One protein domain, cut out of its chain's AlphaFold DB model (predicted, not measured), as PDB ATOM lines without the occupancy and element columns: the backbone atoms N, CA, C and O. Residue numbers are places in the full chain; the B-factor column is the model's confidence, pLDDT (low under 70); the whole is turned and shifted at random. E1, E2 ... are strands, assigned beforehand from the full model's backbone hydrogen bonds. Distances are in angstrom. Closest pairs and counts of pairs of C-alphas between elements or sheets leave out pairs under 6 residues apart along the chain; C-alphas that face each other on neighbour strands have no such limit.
ATOM      1  N   GLU A  30     -27.411   1.894   2.449       87.62
ATOM      2  CA  GLU A  30     -26.013   2.279   2.621       87.62
ATOM      3  C   GLU A  30     -25.782   3.620   1.925       87.62
ATOM      4  O   GLU A  30     -26.237   3.839   0.800       87.62
ATOM      5  N   LEU A  31     -25.118   4.540   2.627       86.75
ATOM      6  CA  LEU A  31     -24.887   5.899   2.155       86.75
ATOM      7  C   LEU A  31     -23.397   6.150   1.929       86.75
ATOM      8  O   LEU A  31     -22.610   6.066   2.874       86.75
ATOM      9  N   GLU A  32     -23.040   6.597   0.732       87.62
ATOM     10  CA  GLU A  32     -21.672   6.949   0.357       87.62
ATOM     11  C   GLU A  32     -21.577   8.410  -0.079       87.62
ATOM     12  O   GLU A  32     -22.498   8.974  -0.671       87.62
ATOM     13  N   TYR A  33     -20.450   9.053   0.227       87.19
ATOM     14  CA  TYR A  33     -20.176  10.382  -0.308       87.19
ATOM     15  C   TYR A  33     -19.641  10.262  -1.725       87.19
ATOM     16  O   TYR A  33     -18.561   9.716  -1.930       87.19
ATOM     17  N   MET A  34     -20.359  10.854  -2.672       88.25
ATOM     18  CA  MET A  34     -19.981  10.892  -4.078       88.25
ATOM     19  C   MET A  34     -19.933  12.339  -4.555       88.25
ATOM     20  O   MET A  34     -20.727  13.181  -4.129       88.25
ATOM     21  N   ASN A  35     -19.005  12.631  -5.456       90.06
ATOM     22  CA  ASN A  35     -18.989  13.907  -6.155       90.06
ATOM     23  C   ASN A  35     -19.813  13.748  -7.422       90.06
ATOM     24  O   ASN A  35     -19.365  13.118  -8.379       90.06
ATOM     25  N   ILE A  36     -21.023  14.294  -7.426       89.75
ATOM     26  CA  ILE A  36     -21.921  14.193  -8.572       89.75
ATOM     27  C   ILE A  36     -22.112  15.552  -9.223       89.75
ATOM     28  O   ILE A  36     -22.019  16.592  -8.579       89.75
ATOM     29  N   THR A  37     -22.455  15.535 -10.498       88.31
ATOM     30  CA  THR A  37     -23.045  16.679 -11.180       88.31
ATOM     31  C   THR A  37     -24.233  16.227 -12.017       88.31
ATOM     32  O   THR A  37     -24.372  15.043 -12.337       88.31
ATOM     33  N   VAL A  38     -25.100  17.169 -12.369       87.56
ATOM     34  CA  VAL A  38     -26.195  16.947 -13.315       87.56
ATOM     35  C   VAL A  38     -25.667  17.242 -14.709       87.56
ATOM     36  O   VAL A  38     -25.162  18.327 -14.972       87.56
ATOM     37  N   ILE A  39     -25.777  16.285 -15.620       86.44
ATOM     38  CA  ILE A  39     -25.466  16.497 -17.028       86.44
ATOM     39  C   ILE A  39     -26.451  17.534 -17.559       86.44
ATOM     40  O   ILE A  39     -27.660  17.327 -17.534       86.44
ATOM     41  N   THR A  40     -25.935  18.659 -18.036       84.44
ATOM     42  CA  THR A  40     -26.753  19.702 -18.670       84.44
ATOM     43  C   THR A  40     -26.455  19.823 -20.155       84.44
ATOM     44  O   THR A  40     -26.852  20.809 -20.762       84.44
ATOM     45  N   SER A  41     -25.651  18.916 -20.715       87.06
ATOM     46  CA  SER A  41     -25.326  18.879 -22.137       87.06
ATOM     47  C   SER A  41     -24.832  17.519 -22.600       87.06
ATOM     48  O   SER A  41     -24.254  16.729 -21.854       87.06
ATOM     49  N   ASN A  42     -24.943  17.303 -23.902       86.06
ATOM     50  CA  ASN A  42     -24.547  16.093 -24.594       86.06
ATOM     51  C   ASN A  42     -23.251  16.286 -25.369       86.06
ATOM     52  O   ASN A  42     -22.903  17.380 -25.816       86.06
ATOM     53  N   LYS A  43     -22.538  15.176 -25.566       82.56
ATOM     54  CA  LYS A  43     -21.361  15.133 -26.436       82.56
ATOM     55  C   LYS A  43     -21.764  15.430 -27.886       82.56
ATOM     56  O   LYS A  43     -22.805  14.922 -28.287       82.56
ATOM     57  N   PRO A  44     -20.919  16.086 -28.702       80.00
ATOM     58  CA  PRO A  44     -19.537  16.468 -28.410       80.00
ATOM     59  C   PRO A  44     -19.452  17.687 -27.491       80.00
ATOM     60  O   PRO A  44     -20.065  18.719 -27.751       80.00
ATOM     61  N   TYR A  45     -18.672  17.561 -26.413       82.56
ATOM     62  CA  TYR A  45     -18.545  18.656 -25.463       82.56
ATOM     63  C   TYR A  45     -17.751  19.825 -26.058       82.56
ATOM     64  O   TYR A  45     -16.826  19.613 -26.840       82.56
ATOM     65  N   GLY A  46     -18.113  21.056 -25.697       72.81
ATOM     66  CA  GLY A  46     -17.532  22.287 -26.233       72.81
ATOM     67  C   GLY A  46     -18.071  22.702 -27.605       72.81
ATOM     68  O   GLY A  46     -17.744  23.790 -28.077       72.81
ATOM     69  N   ALA A  47     -18.908  21.882 -28.251       79.25
ATOM     70  CA  ALA A  47     -19.567  22.278 -29.490       79.25
ATOM     71  C   ALA A  47     -20.630  23.348 -29.206       79.25
ATOM     72  O   ALA A  47     -21.502  23.165 -28.358       79.25
ATOM     73  N   ARG A  48     -20.548  24.467 -29.931       74.62
ATOM     74  CA  ARG A  48     -21.502  25.574 -29.837       74.62
ATOM     75  C   ARG A  48     -22.490  25.485 -30.993       74.62
ATOM     76  O   ARG A  48     -22.192  25.933 -32.094       74.62
ATOM     77  N   ASP A  49     -23.652  24.905 -30.732       78.81
ATOM     78  CA  ASP A  49     -24.781  24.855 -31.673       78.81
ATOM     79  C   ASP A  49     -25.912  25.833 -31.302       78.81
ATOM     80  O   ASP A  49     -26.929  25.900 -31.984       78.81
ATOM     81  N   GLY A  50     -25.721  26.609 -30.227       77.19
ATOM     82  CA  GLY A  50     -26.680  27.597 -29.730       77.19
ATOM     83  C   GLY A  50     -27.750  27.041 -28.787       77.19
ATOM     84  O   GLY A  50     -28.501  27.831 -28.222       77.19
ATOM     85  N   SER A  51     -27.805  25.724 -28.560       80.69
ATOM     86  CA  SER A  51     -28.783  25.105 -27.650       80.69
ATOM     87  C   SER A  51     -28.484  25.360 -26.165       80.69
ATOM     88  O   SER A  51     -29.389  25.332 -25.335       80.69
ATOM     89  N   ASN A  52     -27.223  25.642 -25.818       84.44
ATOM     90  CA  ASN A  52     -26.773  25.778 -24.435       84.44
ATOM     91  C   ASN A  52     -26.528  27.236 -24.007       84.44
ATOM     92  O   ASN A  52     -25.512  27.829 -24.384       84.44
ATOM     93  N   PRO A  53     -27.378  27.810 -23.139       82.50
ATOM     94  CA  PRO A  53     -27.267  29.207 -22.730       82.50
ATOM     95  C   PRO A  53     -26.177  29.475 -21.679       82.50
ATOM     96  O   PRO A  53     -25.967  30.640 -21.316       82.50
ATOM     97  N   PHE A  54     -25.509  28.444 -21.147       84.88
ATOM     98  CA  PHE A  54     -24.410  28.608 -20.188       84.88
ATOM     99  C   PHE A  54     -23.093  29.027 -20.851       84.88
ATOM    100  O   PHE A  54     -22.238  29.615 -20.187       84.88
ATOM    101  N   PHE A  55     -22.961  28.778 -22.158       84.25
ATOM    102  CA  PHE A  55     -21.773  29.067 -22.958       84.25
ATOM    103  C   PHE A  55     -22.123  30.071 -24.063       84.25
ATOM    104  O   PHE A  55     -22.274  29.721 -25.230       84.25
ATOM    105  N   ASP A  56     -22.244  31.343 -23.686       77.94
ATOM    106  CA  ASP A  56     -22.630  32.459 -24.569       77.94
ATOM    107  C   ASP A  56     -21.440  33.151 -25.265       77.94
ATOM    108  O   ASP A  56     -21.591  34.188 -25.907       77.94
ATOM    109  N   GLY A  57     -20.242  32.571 -25.154       75.81
ATOM    110  CA  GLY A  57     -19.010  33.111 -25.728       75.81
ATOM    111  C   GLY A  57     -18.346  34.219 -24.914       75.81
ATOM    112  O   GLY A  57     -17.341  34.764 -25.367       75.81
ATOM    113  N   SER A  58     -18.851  34.514 -23.716       77.38
ATOM    114  CA  SER A  58     -18.124  35.302 -22.724       77.38
ATOM    115  C   SER A  58     -16.836  34.601 -22.263       77.38
ATOM    116  O   SER A  58     -16.684  33.384 -22.371       77.38
ATOM    117  N   ALA A  59     -15.884  35.384 -21.739       79.00
ATOM    118  CA  ALA A  59     -14.592  34.873 -21.268       79.00
ATOM    119  C   ALA A  59     -14.707  33.948 -20.041       79.00
ATOM    120  O   ALA A  59     -13.820  33.135 -19.798       79.00
ATOM    121  N   THR A  60     -15.792  34.063 -19.273       79.38
ATOM    122  CA  THR A  60     -16.095  33.195 -18.132       79.38
ATOM    123  C   THR A  60     -17.502  32.633 -18.306       79.38
ATOM    124  O   THR A  60     -18.453  33.414 -18.217       79.38
ATOM    125  N   PRO A  61     -17.657  31.314 -18.524       81.12
ATOM    126  CA  PRO A  61     -18.970  30.687 -18.616       81.12
ATOM    127  C   PRO A  61     -19.828  30.962 -17.380       81.12
ATOM    128  O   PRO A  61     -19.314  31.136 -16.264       81.12
ATOM    129  N   LYS A  62     -21.153  30.979 -17.563       81.44
ATOM    130  CA  LYS A  62     -22.091  31.178 -16.448       81.44
ATOM    131  C   LYS A  62     -21.862  30.111 -15.383       81.44
ATOM    132  O   LYS A  62     -21.534  28.975 -15.705       81.44
ATOM    133  N   PHE A  63     -22.018  30.495 -14.117       81.56
ATOM    134  CA  PHE A  63     -21.781  29.631 -12.951       81.56
ATOM    135  C   PHE A  63     -20.349  29.074 -12.829       81.56
ATOM    136  O   PHE A  63     -20.116  28.182 -12.020       81.56
ATOM    137  N   GLY A  64     -19.382  29.597 -13.594       78.56
ATOM    138  CA  GLY A  64     -17.996  29.123 -13.555       78.56
ATOM    139  C   GLY A  64     -17.811  27.717 -14.133       78.56
ATOM    140  O   GLY A  64     -16.870  27.024 -13.750       78.56
ATOM    141  N   LEU A  65     -18.710  27.287 -15.025       85.94
ATOM    142  CA  LEU A  65     -18.650  25.970 -15.658       85.94
ATOM    143  C   LEU A  65     -17.428  25.837 -16.575       85.94
ATOM    144  O   LEU A  65     -16.930  26.808 -17.151       85.94
ATOM    145  N   LYS A  66     -16.948  24.605 -16.734       84.88
ATOM    146  CA  LYS A  66     -15.779  24.272 -17.539       84.88
ATOM    147  C   LYS A  66     -16.173  24.088 -19.002       84.88
ATOM    148  O   LYS A  66     -16.982  23.229 -19.356       84.88
ATOM    149  N   GLU A  67     -15.535  24.851 -19.883       84.50
ATOM    150  CA  GLU A  67     -15.671  24.656 -21.326       84.50
ATOM    151  C   GLU A  67     -15.103  23.289 -21.748       84.50
ATOM    152  O   GLU A  67     -14.046  22.862 -21.278       84.50
ATOM    153  N   GLY A  68     -15.850  22.554 -22.577       82.88
ATOM    154  CA  GLY A  68     -15.552  21.154 -22.899       82.88
ATOM    155  C   GLY A  68     -15.869  20.150 -21.775       82.88
ATOM    156  O   GLY A  68     -15.546  18.967 -21.910       82.88
ATOM    157  N   GLY A  69     -16.478  20.599 -20.670       82.88
ATOM    158  CA  GLY A  69     -17.001  19.755 -19.592       82.88
ATOM    159  C   GLY A  69     -18.376  19.154 -19.897       82.88
ATOM    160  O   GLY A  69     -18.962  19.396 -20.949       82.88
ATOM    161  N   VAL A  70     -18.928  18.390 -18.948       85.12
ATOM    162  CA  VAL A  70     -20.236  17.708 -19.094       85.12
ATOM    163  C   VAL A  70     -21.422  18.663 -19.224       85.12
ATOM    164  O   VAL A  70     -22.513  18.253 -19.608       85.12
ATOM    165  N   HIS A  71     -21.194  19.936 -18.917       87.38
ATOM    166  CA  HIS A  71     -22.168  21.003 -19.060       87.38
ATOM    167  C   HIS A  71     -22.053  21.757 -20.376       87.38
ATOM    168  O   HIS A  71     -22.900  22.597 -20.635       87.38
ATOM    169  N   SER A  72     -21.010  21.508 -21.171       87.19
ATOM    170  CA  SER A  72     -20.643  22.283 -22.353       87.19
ATOM    171  C   SER A  72     -20.925  21.448 -23.591       87.19
ATOM    172  O   SER A  72     -20.142  20.561 -23.883       87.19
ATOM    173  N   GLY A  73     -22.021  21.672 -24.311       87.62
ATOM    174  CA  GLY A  73     -22.409  20.870 -25.481       87.62
ATOM    175  C   GLY A  73     -23.875  21.078 -25.857       87.62
ATOM    176  O   GLY A  73     -24.451  22.093 -25.479       87.62
ATOM    177  N   HIS A  74     -24.471  20.119 -26.570       88.00
ATOM    178  CA  HIS A  74     -25.869  20.209 -27.010       88.00
ATOM    179  C   HIS A  74     -26.848  19.966 -25.853       88.00
ATOM    180  O   HIS A  74     -26.733  18.937 -25.191       88.00
ATOM    181  N   VAL A  75     -27.835  20.835 -25.652       87.75
ATOM    182  CA  VAL A  75     -28.936  20.629 -24.693       87.75
ATOM    183  C   VAL A  75     -30.181  20.194 -25.443       87.75
ATOM    184  O   VAL A  75     -30.578  20.878 -26.384       87.75
ATOM    185  N   GLN A  76     -30.823  19.117 -24.994       84.12
ATOM    186  CA  GLN A  76     -32.097  18.672 -25.537       84.12
ATOM    187  C   GLN A  76     -33.130  19.801 -25.487       84.12
ATOM    188  O   GLN A  76     -33.542  20.264 -24.426       84.12
ATOM    189  N   THR A  77     -33.581  20.211 -26.666       76.69
ATOM    190  CA  THR A  77     -34.522  21.321 -26.856       76.69
ATOM    191  C   THR A  77     -35.988  20.876 -26.886       76.69
ATOM    192  O   THR A  77     -36.892  21.708 -26.868       76.69
ATOM    193  N   GLY A  78     -36.248  19.563 -26.908       68.38
ATOM    194  CA  GLY A  78     -37.591  18.989 -26.829       68.38
ATOM    195  C   GLY A  78     -37.628  17.469 -27.017       68.38
ATOM    196  O   GLY A  78     -36.615  16.823 -27.287       68.38
ATOM    197  N   ILE A  79     -38.822  16.876 -26.910       67.81
ATOM    198  CA  ILE A  79     -39.034  15.417 -27.059       67.81
ATOM    199  C   ILE A  79     -38.672  14.926 -28.472       67.81
ATOM    200  O   ILE A  79     -38.219  13.799 -28.646       67.81
ATOM    201  N   ARG A  80     -38.841  15.782 -29.487       67.81
ATOM    202  CA  ARG A  80     -38.522  15.484 -30.893       67.81
ATOM    203  C   ARG A  80     -37.200  16.098 -31.357       67.81
ATOM    204  O   ARG A  80     -37.030  16.338 -32.550       67.81
ATOM    205  N   ASP A  81     -36.286  16.393 -30.436       74.69
ATOM    206  CA  ASP A  81     -34.988  16.963 -30.788       74.69
ATOM    207  C   ASP A  81     -34.217  16.012 -31.718       74.69
ATOM    208  O   ASP A  81     -33.854  14.899 -31.335       74.69
ATOM    209  N   GLY A  82     -33.962  16.454 -32.952       81.00
ATOM    210  CA  GLY A  82     -33.297  15.650 -33.975       81.00
ATOM    211  C   GLY A  82     -31.872  15.238 -33.601       81.00
ATOM    212  O   GLY A  82     -31.396  14.211 -34.080       81.00
ATOM    213  N   PHE A  83     -31.199  15.991 -32.725       82.75
ATOM    214  CA  PHE A  83     -29.920  15.577 -32.166       82.75
ATOM    215  C   PHE A  83     -30.102  14.427 -31.180       82.75
ATOM    216  O   PHE A  83     -29.271  13.528 -31.132       82.75
ATOM    217  N   CYS A  84     -31.158  14.442 -30.376       84.75
ATOM    218  CA  CYS A  84     -31.395  13.424 -29.358       84.75
ATOM    219  C   CYS A  84     -32.010  12.143 -29.921       84.75
ATOM    220  O   CYS A  84     -31.828  11.079 -29.328       84.75
ATOM    221  N   LEU A  85     -32.692  12.223 -31.062       83.62
ATOM    222  CA  LEU A  85     -33.275  11.077 -31.749       83.62
ATOM    223  C   LEU A  85     -32.203  10.242 -32.463       83.62
ATOM    224  O   LEU A  85     -31.357  10.758 -33.193       83.62
ATOM    225  N   VAL A  86     -32.265   8.924 -32.280       80.56
ATOM    226  CA  VAL A  86     -31.418   7.964 -32.996       80.56
ATOM    227  C   VAL A  86     -32.275   7.283 -34.067       80.56
ATOM    228  O   VAL A  86     -33.214   6.569 -33.713       80.56
ATOM    229  N   PRO A  87     -31.993   7.480 -35.372       76.44
ATOM    230  CA  PRO A  87     -32.772   6.857 -36.438       76.44
ATOM    231  C   PRO A  87     -32.836   5.333 -36.277       76.44
ATOM    232  O   PRO A  87     -31.801   4.672 -36.211       76.44
ATOM    233  N   GLY A  88     -34.050   4.780 -36.209       76.19
ATOM    234  CA  GLY A  88     -34.277   3.340 -36.047       76.19
ATOM    235  C   GLY A  88     -34.165   2.808 -34.612       76.19
ATOM    236  O   GLY A  88     -34.181   1.593 -34.436       76.19
ATOM    237  N   SER A  89     -34.065   3.675 -33.597       75.25
ATOM    238  CA  SER A  89     -34.095   3.287 -32.181       75.25
ATOM    239  C   SER A  89     -35.240   3.970 -31.435       75.25
ATOM    240  O   SER A  89     -35.536   5.140 -31.674       75.25
ATOM    241  N   ASN A  90     -35.820   3.264 -30.461       71.12
ATOM    242  CA  ASN A  90     -36.782   3.827 -29.504       71.12
ATOM    243  C   ASN A  90     -36.094   4.527 -28.316       71.12
ATOM    244  O   ASN A  90     -36.767   5.009 -27.407       71.12
ATOM    245  N   THR A  91     -34.760   4.569 -28.288       71.50
ATOM    246  CA  THR A  91     -33.979   5.231 -27.237       71.50
ATOM    247  C   THR A  91     -33.306   6.494 -27.762       71.50
ATOM    248  O   THR A  91     -32.650   6.487 -28.807       71.50
ATOM    249  N   GLY A  92     -33.466   7.596 -27.024       79.44
ATOM    250  CA  GLY A  92     -32.733   8.833 -27.276       79.44
ATOM    251  C   GLY A  92     -31.271   8.725 -26.833       79.44
ATOM    252  O   GLY A  92     -30.945   7.964 -25.924       79.44
ATOM    253  N   ARG A  93     -30.376   9.495 -27.466       85.12
ATOM    254  CA  ARG A  93     -28.951   9.562 -27.083       85.12
ATOM    255  C   ARG A  93     -28.620  10.660 -26.070       85.12
ATOM    256  O   ARG A  93     -27.497  10.682 -25.569       85.12
ATOM    257  N   CYS A  94     -29.553  11.578 -25.818       87.19
ATOM    258  CA  CYS A  94     -29.346  12.677 -24.882       87.19
ATOM    259  C   CYS A  94     -29.476  12.220 -23.425       87.19
ATOM    260  O   CYS A  94     -30.240  11.311 -23.110       87.19
ATOM    261  N   GLN A  95     -28.690  12.841 -22.552       86.19
ATOM    262  CA  GLN A  95     -28.536  12.529 -21.133       86.19
ATOM    263  C   GLN A  95     -28.756  13.776 -20.265       86.19
ATOM    264  O   GLN A  95     -28.320  13.804 -19.117       86.19
ATOM    265  N   ASP A  96     -29.395  14.824 -20.788       84.44
ATOM    266  CA  ASP A  96     -29.687  16.023 -20.003       84.44
ATOM    267  C   ASP A  96     -30.560  15.669 -18.792       84.44
ATOM    268  O   ASP A  96     -31.492  14.871 -18.882       84.44
ATOM    269  N   GLY A  97     -30.216  16.217 -17.629       81.00
ATOM    270  CA  GLY A  97     -30.853  15.900 -16.352       81.00
ATOM    271  C   GLY A  97     -30.329  14.630 -15.671       81.00
ATOM    272  O   GLY A  97     -30.613  14.425 -14.491       81.00
ATOM    273  N   TYR A  98     -29.528  13.793 -16.341       83.94
ATOM    274  CA  TYR A  98     -28.944  12.611 -15.702       83.94
ATOM    275  C   TYR A  98     -27.838  13.009 -14.730       83.94
ATOM    276  O   TYR A  98     -27.067  13.933 -14.965       83.94
ATOM    277  N   THR A  99     -27.721  12.267 -13.637       85.69
ATOM    278  CA  THR A  99     -26.630  12.455 -12.681       85.69
ATOM    279  C   THR A  99     -25.396  11.678 -13.126       85.69
ATOM    280  O   THR A  99     -25.500  10.539 -13.584       85.69
ATOM    281  N   LYS A 100     -24.216  12.277 -12.970       85.56
ATOM    282  CA  LYS A 100     -22.933  11.645 -13.268       85.56
ATOM    283  C   LYS A 100     -21.907  11.944 -12.188       85.56
ATOM    284  O   LYS A 100     -21.756  13.089 -11.772       85.56
ATOM    285  N   GLU A 101     -21.163  10.921 -11.788       87.44
ATOM    286  CA  GLU A 101     -20.015  11.089 -10.903       87.44
ATOM    287  C   GLU A 101     -18.859  11.789 -11.634       87.44
ATOM    288  O   GLU A 101     -18.513  11.448 -12.772       87.44
ATOM    289  N   VAL A 102     -18.270  12.796 -10.992       83.88
ATOM    290  CA  VAL A 102     -17.181  13.604 -11.543       83.88
ATOM    291  C   VAL A 102     -16.122  13.896 -10.485       83.88
ATOM    292  O   VAL A 102     -16.418  14.137  -9.322       83.88
ATOM    293  N   ALA A 103     -14.859  13.942 -10.906       80.94
ATOM    294  CA  ALA A 103     -13.734  14.301 -10.037       80.94
ATOM    295  C   ALA A 103     -13.386  15.807 -10.065       80.94
ATOM    296  O   ALA A 103     -12.453  16.238  -9.392       80.94
ATOM    297  N   GLY A 104     -14.076  16.598 -10.896       76.69
ATOM    298  CA  GLY A 104     -13.783  18.017 -11.119       76.69
ATOM    299  C   GLY A 104     -14.520  18.963 -10.168       76.69
ATOM    300  O   GLY A 104     -15.438  18.563  -9.462       76.69
ATOM    301  N   SER A 105     -14.159  20.247 -10.219       77.75
ATOM    302  CA  SER A 105     -14.773  21.330  -9.431       77.75
ATOM    303  C   SER A 105     -16.248  21.603  -9.753       77.75
ATOM    304  O   SER A 105     -16.894  22.358  -9.042       77.75
ATOM    305  N   GLU A 106     -16.768  21.015 -10.833       78.88
ATOM    306  CA  GLU A 106     -18.182  21.077 -11.224       78.88
ATOM    307  C   GLU A 106     -19.048  20.082 -10.432       78.88
ATOM    308  O   GLU A 106     -20.272  20.130 -10.509       78.88
ATOM    309  N   GLY A 107     -18.420  19.160  -9.693       85.94
ATOM    310  CA  GLY A 107     -19.110  18.206  -8.839       85.94
ATOM    311  C   GLY A 107     -19.470  18.803  -7.486       85.94
ATOM    312  O   GLY A 107     -18.648  19.443  -6.830       85.94
ATOM    313  N   VAL A 108     -20.684  18.520  -7.029       86.81
ATOM    314  CA  VAL A 108     -21.097  18.749  -5.648       86.81
ATOM    315  C   VAL A 108     -20.908  17.450  -4.880       86.81
ATOM    316  O   VAL A 108     -21.367  16.384  -5.301       86.81
ATOM    317  N   ARG A 109     -20.223  17.538  -3.738       87.69
ATOM    318  CA  ARG A 109     -20.100  16.409  -2.822       87.69
ATOM    319  C   ARG A 109     -21.433  16.207  -2.123       87.69
ATOM    320  O   ARG A 109     -21.818  17.003  -1.270       87.69
ATOM    321  N   VAL A 110     -22.118  15.135  -2.478       86.44
ATOM    322  CA  VAL A 110     -23.399  14.761  -1.888       86.44
ATOM    323  C   VAL A 110     -23.297  13.376  -1.285       86.44
ATOM    324  O   VAL A 110     -22.354  12.626  -1.536       86.44
ATOM    325  N   ARG A 111     -24.296  13.035  -0.486       83.50
ATOM    326  CA  ARG A 111     -24.418  11.718   0.100       83.50
ATOM    327  C   ARG A 111     -25.495  10.937  -0.638       83.50
ATOM    328  O   ARG A 111     -26.645  11.361  -0.664       83.50
ATOM    329  N   VAL A 112     -25.105   9.835  -1.262       84.81
ATOM    330  CA  VAL A 112     -25.944   9.041  -2.163       84.81
ATOM    331  C   VAL A 112     -26.230   7.692  -1.523       84.81
ATOM    332  O   VAL A 112     -25.329   7.072  -0.965       84.81
ATOM    333  N   ALA A 113     -27.477   7.232  -1.616       86.44
ATOM    334  CA  ALA A 113     -27.824   5.854  -1.296       86.44
ATOM    335  C   ALA A 113     -27.370   4.923  -2.426       86.44
ATOM    336  O   ALA A 113     -27.918   4.984  -3.526       86.44
ATOM    337  N   THR A 114     -26.360   4.094  -2.164       85.69
ATOM    338  CA  THR A 114     -25.745   3.209  -3.170       85.69
ATOM    339  C   THR A 114     -26.375   1.822  -3.192       85.69
ATOM    340  O   THR A 114     -26.467   1.201  -4.251       85.69
ATOM    341  N   SER A 115     -26.871   1.348  -2.049       86.25
ATOM    342  CA  SER A 115     -27.521   0.045  -1.924       86.25
ATOM    343  C   SER A 115     -28.671   0.093  -0.911       86.25
ATOM    344  O   SER A 115     -28.668   0.894   0.025       86.25
ATOM    345  N   ALA A 116     -29.681  -0.758  -1.105       86.31
ATOM    346  CA  ALA A 116     -30.718  -0.986  -0.102       86.31
ATOM    347  C   ALA A 116     -30.234  -2.034   0.901       86.31
ATOM    348  O   ALA A 116     -29.690  -3.064   0.502       86.31
ATOM    349  N   LYS A 117     -30.479  -1.804   2.192       87.00
ATOM    350  CA  LYS A 117     -30.148  -2.778   3.231       87.00
ATOM    351  C   LYS A 117     -31.029  -4.028   3.096       87.00
ATOM    352  O   LYS A 117     -32.243  -3.896   2.880       87.00
TER     353      LYS A 117
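AT A GLANCE: This is residues 30 to 117 of the 441 residues of the protein "IU_nuc_hydro domain-containing protein" of Aegilops tauschii subsp. strangulata (UniProt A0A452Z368). This domain has little regular structure: a small sheet of E1, E2 and E3 at one end, and a long winding stretch, residues 39 to 98, whose loops make the other end. The 88 printed residues include three named strands, E1, E2 and E3 along the chain, and no named helix. The sheet's order is E2, E1, E3, antiparallel; the class is all strand, with 21 residues in named elements. The outline is flat, 42 by 40 by 16 A, and only just loose, close to compact, with radius of gyration of the C-alphas 14.9 A.

HOW THE PARTS SIT: E1, residues 30 to 38, bends by 72 degrees at residue 35. Its residues 36 to 38 pair with E2, residues 99 to 101, in a hairpin; N 37 and O 100 are 2.8 A apart. Its residues 30 to 36 pair with E3, residues 108 to 116; N 32 and O 112 are 2.9 A apart. E2 and E3 are apart.

IN THESE COORDINATES: E1 spans 21.7 A from C-alpha 30 at (-26.013, 2.279, 2.621); E2 spans 7.0 A; E3 spans 22.6 A to C-alpha 116 at (-30.718, -0.986, -0.102).

THE WHOLE: The farthest C-alphas, Ser 58 and Lys 117, are 47.6 A apart. The printed part has no cut; the link E1 to E2 is long. Residues 78 to 80 have pLDDT under 70.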